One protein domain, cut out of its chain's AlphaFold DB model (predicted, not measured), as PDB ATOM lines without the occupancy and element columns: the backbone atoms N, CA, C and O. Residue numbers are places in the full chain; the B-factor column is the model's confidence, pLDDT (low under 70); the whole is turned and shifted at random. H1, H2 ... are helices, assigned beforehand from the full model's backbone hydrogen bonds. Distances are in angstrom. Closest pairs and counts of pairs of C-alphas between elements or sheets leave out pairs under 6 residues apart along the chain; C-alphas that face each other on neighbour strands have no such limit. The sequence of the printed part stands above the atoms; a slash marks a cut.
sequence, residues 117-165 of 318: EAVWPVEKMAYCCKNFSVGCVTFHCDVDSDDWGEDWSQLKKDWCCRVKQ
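Overview. This is residues 117 to 165 of the 318 residues of the protein "Hypothetical protein" of Polarella glacialis (UniProt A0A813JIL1). Two separate helices, H1 and H3, stand at a distance from each other, with H1 at one end of the longest axis and H3 and the one-turn helix H2 toward the other; a long loop, residues 133 to 147, runs along that axis from H1 to H2, and a tight link leads on from H2 to H3. The 49 printed residues include three named helices, H1, H2, H3 in chain order, and no named strand: class all helix. The whole is only just compact, close to loose, with a radius of gyration of the C-alphas of 11.4 A and spans of 33 by 22 by 14 A.

Along the chain. Find C-alpha 122 at (30.532, -20.289, -14.589); from there H1, residues 122 to 132, runs 15.0 A. H3, residues 154 to 164, runs 14.9 A to C-alpha 164 at (21.579, -1.193, -14.408). H2 is residues 148 to 151, 5.1 A long.

Arrangement. H1 is apart from H3 and from H2. Look at the C-alphas of Trp 148 and Lys 157, 8.0 A apart, the closest of H2 and H3, which are close but not clearly touching. In H1 and H3 every O i to N i+4 pair is within hydrogen-bond range; H2 is too short for such a pair.

Size, cuts and confidence. The farthest C-alphas, of Phe 132 and Asp 146, are 33.7 A apart. The printed part has no cut. The link H1 to H2 is long, H2 to H3 tight. Mean pLDDT of the printed part is 73.3; look for values under 70 at residues 117 to 119, 135, 137 to 140, 143 to 146 and 151.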
ATOM      1  N   GLU A 117      34.758 -16.467  -6.843       68.44
ATOM      2  CA  GLU A 117      34.662 -15.707  -8.100       68.44
ATOM      3  C   GLU A 117      35.772 -16.047  -9.107       68.44
ATOM      4  O   GLU A 117      35.542 -15.988 -10.312       68.44
ATOM      5  N   ALA A 118      36.958 -16.426  -8.622       66.00
ATOM      6  CA  ALA A 118      38.113 -16.780  -9.446       66.00
ATOM      7  C   ALA A 118      38.249 -18.296  -9.670       66.00
ATOM      8  O   ALA A 118      38.924 -18.728 -10.605       66.00
ATOM      9  N   VAL A 119      37.637 -19.109  -8.803       69.19
ATOM     10  CA  VAL A 119      37.890 -20.559  -8.737       69.19
ATOM     11  C   VAL A 119      36.678 -21.392  -9.163       69.19
ATOM     12  O   VAL A 119      36.819 -22.575  -9.483       69.19
ATOM     13  N   TRP A 120      35.469 -20.823  -9.182       75.00
ATOM     14  CA  TRP A 120      34.287 -21.549  -9.639       75.00
ATOM     15  C   TRP A 120      34.111 -21.470 -11.157       75.00
ATOM     16  O   TRP A 120      34.196 -20.390 -11.735       75.00
ATOM     17  N   PRO A 121      33.772 -22.596 -11.810       79.50
ATOM     18  CA  PRO A 121      33.298 -22.556 -13.183       79.50
ATOM     19  C   PRO A 121      31.935 -21.857 -13.255       79.50
ATOM     20  O   PRO A 121      31.102 -21.970 -12.345       79.50
ATOM     21  N   VAL A 122      31.696 -21.163 -14.367       71.00
ATOM     22  CA  VAL A 122      30.532 -20.289 -14.589       71.00
ATOM     23  C   VAL A 122      29.209 -21.048 -14.422       71.00
ATOM     24  O   VAL A 122      28.245 -20.527 -13.856       71.00
ATOM     25  N   GLU A 123      29.165 -22.313 -14.830       75.88
ATOM     26  CA  GLU A 123      27.990 -23.181 -14.736       75.88
ATOM     27  C   GLU A 123      27.654 -23.529 -13.280       75.88
ATOM     28  O   GLU A 123      26.479 -23.572 -12.904       75.88
ATOM     29  N   LYS A 124      28.679 -23.712 -12.435       78.38
ATOM     30  CA  LYS A 124      28.509 -23.944 -10.996       78.38
ATOM     31  C   LYS A 124      27.973 -22.692 -10.311       78.38
ATOM     32  O   LYS A 124      27.056 -22.802  -9.502       78.38
ATOM     33  N   MET A 125      28.492 -21.516 -10.664       74.00
ATOM     34  CA  MET A 125      28.022 -20.230 -10.129       74.00
ATOM     35  C   MET A 125      26.547 -20.008 -10.479       74.00
ATOM     36  O   MET A 125      25.732 -19.744  -9.596       74.00
ATOM     37  N   ALA A 126      26.168 -20.215 -11.745       75.00
ATOM     38  CA  ALA A 126      24.783 -20.083 -12.189       75.00
ATOM     39  C   ALA A 126      23.849 -21.092 -11.495       75.00
ATOM     40  O   ALA A 126      22.758 -20.729 -11.046       75.00
ATOM     41  N   TYR A 127      24.277 -22.350 -11.363       77.62
ATOM     42  CA  TYR A 127      23.496 -23.396 -10.709       77.62
ATOM     43  C   TYR A 127      23.326 -23.149  -9.202       77.62
ATOM     44  O   TYR A 127      22.204 -23.225  -8.686       77.62
ATOM     45  N   CYS A 128      24.413 -22.829  -8.498       82.62
ATOM     46  CA  CYS A 128      24.406 -22.602  -7.055       82.62
ATOM     47  C   CYS A 128      23.698 -21.295  -6.680       82.62
ATOM     48  O   CYS A 128      22.929 -21.281  -5.719       82.62
ATOM     49  N   CYS A 129      23.843 -20.239  -7.482       81.00
ATOM     50  CA  CYS A 129      23.095 -19.002  -7.285       81.00
ATOM     51  C   CYS A 129      21.585 -19.219  -7.509       81.00
ATOM     52  O   CYS A 129      20.776 -18.800  -6.683       81.00
ATOM     53  N   LYS A 130      21.186 -19.955  -8.560       75.12
ATOM     54  CA  LYS A 130      19.768 -20.215  -8.879       75.12
ATOM     55  C   LYS A 130      19.049 -21.092  -7.847       75.12
ATOM     56  O   LYS A 130      17.886 -20.835  -7.555       75.12
ATOM     57  N   ASN A 131      19.700 -22.143  -7.345       76.69
ATOM     58  CA  ASN A 131      19.043 -23.149  -6.497       76.69
ATOM     59  C   ASN A 131      19.321 -22.970  -4.999       76.69
ATOM     60  O   ASN A 131      18.488 -23.348  -4.180       76.69
ATOM     61  N   PHE A 132      20.477 -22.404  -4.636       80.38
ATOM     62  CA  PHE A 132      20.948 -22.316  -3.249       80.38
ATOM     63  C   PHE A 132      21.259 -20.879  -2.801       80.38
ATOM     64  O   PHE A 132      21.545 -20.673  -1.628       80.38
ATOM     65  N   SER A 133      21.165 -19.884  -3.699       74.44
ATOM     66  CA  SER A 133      21.423 -18.459  -3.410       74.44
ATOM     67  C   SER A 133      22.806 -18.182  -2.803       74.44
ATOM     68  O   SER A 133      22.967 -17.303  -1.961       74.44
ATOM     69  N   VAL A 134      23.815 -18.941  -3.234       76.12
ATOM     70  CA  VAL A 134      25.212 -18.815  -2.798       76.12
ATOM     71  C   VAL A 134      26.134 -18.687  -4.008       76.12
ATOM     72  O   VAL A 134      25.867 -19.291  -5.047       76.12
ATOM     73  N   GLY A 135      27.213 -17.907  -3.882       68.94
ATOM     74  CA  GLY A 135      28.117 -17.634  -5.005       68.94
ATOM     75  C   GLY A 135      27.433 -16.865  -6.143       68.94
ATOM     76  O   GLY A 135      27.521 -17.252  -7.307       68.94
ATOM     77  N   CYS A 136      26.691 -15.807  -5.807       76.81
ATOM     78  CA  CYS A 136      26.076 -14.915  -6.787       76.81
ATOM     79  C   CYS A 136      26.989 -13.714  -7.040       76.81
ATOM     80  O   CYS A 136      27.331 -12.996  -6.103       76.81
ATOM     81  N   VAL A 137      27.363 -13.483  -8.299       67.19
ATOM     82  CA  VAL A 137      28.174 -12.319  -8.675       67.19
ATOM     83  C   VAL A 137      27.306 -11.067  -8.640       67.19
ATOM     84  O   VAL A 137      26.286 -10.975  -9.327       67.19
ATOM     85  N   THR A 138      27.707 -10.077  -7.850       61.31
ATOM     86  CA  THR A 138      27.253  -8.702  -8.046       61.31
ATOM     87  C   THR A 138      28.045  -8.150  -9.221       61.31
ATOM     88  O   THR A 138      29.195  -7.753  -9.064       61.31
ATOM     89  N   PHE A 139      27.486  -8.191 -10.429       63.16
ATOM     90  CA  PHE A 139      28.202  -7.657 -11.584       63.16
ATOM     91  C   PHE A 139      28.431  -6.146 -11.401       63.16
ATOM     92  O   PHE A 139      27.481  -5.364 -11.327       63.16
ATOM     93  N   HIS A 140      29.697  -5.737 -11.326       67.06
ATOM     94  CA  HIS A 140      30.105  -4.335 -11.354       67.06
ATOM     95  C   HIS A 140      30.068  -3.845 -12.806       67.06
ATOM     96  O   HIS A 140      30.906  -4.218 -13.628       67.06
ATOM     97  N   CYS A 141      29.026  -3.083 -13.142       70.88
ATOM     98  CA  CYS A 141      28.741  -2.630 -14.508       70.88
ATOM     99  C   CYS A 141      29.556  -1.395 -14.931       70.88
ATOM    100  O   CYS A 141      29.374  -0.891 -16.033       70.88
ATOM    101  N   ASP A 142      30.407  -0.894 -14.041       70.25
ATOM    102  CA  ASP A 142      31.254   0.291 -14.174       70.25
ATOM    103  C   ASP A 142      32.727  -0.043 -14.470       70.25
ATOM    104  O   ASP A 142      33.482   0.830 -14.895       70.25
ATOM    105  N   VAL A 143      33.125  -1.307 -14.302       62.22
ATOM    106  CA  VAL A 143      34.486  -1.796 -14.566       62.22
ATOM    107  C   VAL A 143      34.581  -2.336 -15.996       62.22
ATOM    108  O   VAL A 143      33.731  -3.137 -16.411       62.22
ATOM    109  N   ASP A 144      35.613  -1.894 -16.720       59.38
ATOM    110  CA  ASP A 144      35.882  -2.186 -18.138       59.38
ATOM    111  C   ASP A 144      34.725  -1.738 -19.047       59.38
ATOM    112  O   ASP A 144      34.124  -2.524 -19.783       59.38
ATOM    113  N   SER A 145      34.333  -0.468 -18.900       57.53
ATOM    114  CA  SER A 145      33.192   0.133 -19.605       57.53
ATOM    115  C   SER A 145      33.525   0.652 -21.006       57.53
ATOM    116  O   SER A 145      32.597   0.937 -21.761       57.53
ATOM    117  N   ASP A 146      34.805   0.725 -21.376       64.75
ATOM    118  CA  ASP A 146      35.232   1.282 -22.664       64.75
ATOM    119  C   ASP A 146      35.132   0.255 -23.816       64.75
ATOM    120  O   ASP A 146      34.671   0.615 -24.895       64.75
ATOM    121  N   ASP A 147      35.409  -1.036 -23.562       70.12
ATOM    122  CA  ASP A 147      35.338  -2.144 -24.544       70.12
ATOM    123  C   ASP A 147      34.426  -3.307 -24.079       70.12
ATOM    124  O   ASP A 147      34.604  -4.486 -24.404       70.12
ATOM    125  N   TRP A 148      33.368  -2.973 -23.330       72.38
ATOM    126  CA  TRP A 148      32.425  -3.930 -22.728       72.38
ATOM    127  C   TRP A 148      31.807  -4.938 -23.721       72.38
ATOM    128  O   TRP A 148      31.353  -6.017 -23.330       72.38
ATOM    129  N   GLY A 149      31.766  -4.600 -25.012       72.38
ATOM    130  CA  GLY A 149      31.231  -5.437 -26.084       72.38
ATOM    131  C   GLY A 149      32.035  -6.715 -26.347       72.38
ATOM    132  O   GLY A 149      31.432  -7.720 -26.727       72.38
ATOM    133  N   GLU A 150      33.337  -6.714 -26.082       71.19
ATOM    134  CA  GLU A 150      34.234  -7.867 -26.265       71.19
ATOM    135  C   GLU A 150      34.545  -8.521 -24.911       71.19
ATOM    136  O   GLU A 150      34.456  -9.742 -24.768       71.19
ATOM    137  N   ASP A 151      34.776  -7.696 -23.887       67.62
ATOM    138  CA  ASP A 151      35.326  -8.154 -22.608       67.62
ATOM    139  C   ASP A 151      34.269  -8.639 -21.614       67.62
ATOM    140  O   ASP A 151      34.548  -9.456 -20.729       67.62
ATOM    141  N   TRP A 152      33.022  -8.171 -21.729       75.69
ATOM    142  CA  TRP A 152      31.977  -8.678 -20.850       75.69
ATOM    143  C   TRP A 152      31.499 -10.050 -21.321       75.69
ATOM    144  O   TRP A 152      31.115 -10.256 -22.477       75.69
ATOM    145  N   SER A 153      31.410 -10.982 -20.372       76.44
ATOM    146  CA  SER A 153      30.677 -12.229 -20.581       76.44
ATOM    147  C   SER A 153      29.211 -11.933 -20.917       76.44
ATOM    148  O   SER A 153      28.639 -10.942 -20.450       76.44
ATOM    149  N   GLN A 154      28.569 -12.813 -21.693       76.62
ATOM    150  CA  GLN A 154      27.157 -12.649 -22.071       76.62
ATOM    151  C   GLN A 154      26.253 -12.462 -20.843       76.62
ATOM    152  O   GLN A 154      25.322 -11.665 -20.863       76.62
ATOM    153  N   LEU A 155      26.584 -13.122 -19.731       74.00
ATOM    154  CA  LEU A 155      25.833 -13.016 -18.485       74.00
ATOM    155  C   LEU A 155      26.003 -11.647 -17.798       74.00
ATOM    156  O   LEU A 155      25.026 -11.119 -17.267       74.00
ATOM    157  N   LYS A 156      27.205 -11.045 -17.845       74.31
ATOM    158  CA  LYS A 156      27.447  -9.675 -17.357       74.31
ATOM    159  C   LYS A 156      26.693  -8.665 -18.225       74.31
ATOM    160  O   LYS A 156      26.006  -7.814 -17.669       74.31
ATOM    161  N   LYS A 157      26.732  -8.817 -19.559       80.69
ATOM    162  CA  LYS A 157      25.957  -7.998 -20.517       80.69
ATOM    163  C   LYS A 157      24.459  -8.060 -20.227       80.69
ATOM    164  O   LYS A 157      23.832  -7.026 -20.011       80.69
ATOM    165  N   ASP A 158      23.898  -9.262 -20.125       78.12
ATOM    166  CA  ASP A 158      22.462  -9.458 -19.908       78.12
ATOM    167  C   ASP A 158      21.998  -8.919 -18.548       78.12
ATOM    168  O   ASP A 158      20.932  -8.303 -18.442       78.12
ATOM    169  N   TRP A 159      22.785  -9.137 -17.492       78.94
ATOM    170  CA  TRP A 159      22.439  -8.666 -16.153       78.94
ATOM    171  C   TRP A 159      22.598  -7.149 -16.022       78.94
ATOM    172  O   TRP A 159      21.676  -6.481 -15.549       78.94
ATOM    173  N   CYS A 160      23.723  -6.589 -16.475       80.88
ATOM    174  CA  CYS A 160      23.981  -5.151 -16.404       80.88
ATOM    175  C   CYS A 160      23.010  -4.361 -17.279       80.88
ATOM    176  O   CYS A 160      22.483  -3.343 -16.823       80.88
ATOM    177  N   CYS A 161      22.670  -4.872 -18.464       85.94
ATOM    178  CA  CYS A 161      21.643  -4.268 -19.300       85.94
ATOM    179  C   CYS A 161      20.266  -4.324 -18.618       85.94
ATOM    180  O   CYS A 161      19.598  -3.301 -18.501       85.94
ATOM    181  N   ARG A 162      19.850  -5.476 -18.069       78.19
ATOM    182  CA  ARG A 162      18.529  -5.623 -17.428       78.19
ATOM    183  C   ARG A 162      18.372  -4.784 -16.156       78.19
ATOM    184  O   ARG A 162      17.320  -4.184 -15.954       78.19
ATOM    185  N   VAL A 163      19.381  -4.784 -15.285       78.56
ATOM    186  CA  VAL A 163      19.284  -4.254 -13.912       78.56
ATOM    187  C   VAL A 163      19.803  -2.821 -13.801       78.56
ATOM    188  O   VAL A 163      19.222  -2.018 -13.072       78.56
ATOM    189  N   LYS A 164      20.898  -2.495 -14.497       76.06
ATOM    190  CA  LYS A 164      21.579  -1.193 -14.408       76.06
ATOM    191  C   LYS A 164      21.437  -0.342 -15.670       76.06
ATOM    192  O   LYS A 164      21.770   0.834 -15.608       76.06
ATOM    193  N   GLN A 165      20.910  -0.907 -16.764       76.69
ATOM    194  CA  GLN A 165      20.775  -0.250 -18.072       76.69
ATOM    195  C   GLN A 165      22.123   0.256 -18.624       76.69
ATOM    196  O   GLN A 165      22.190   1.289 -19.283       76.69
TER     197      GLN A 165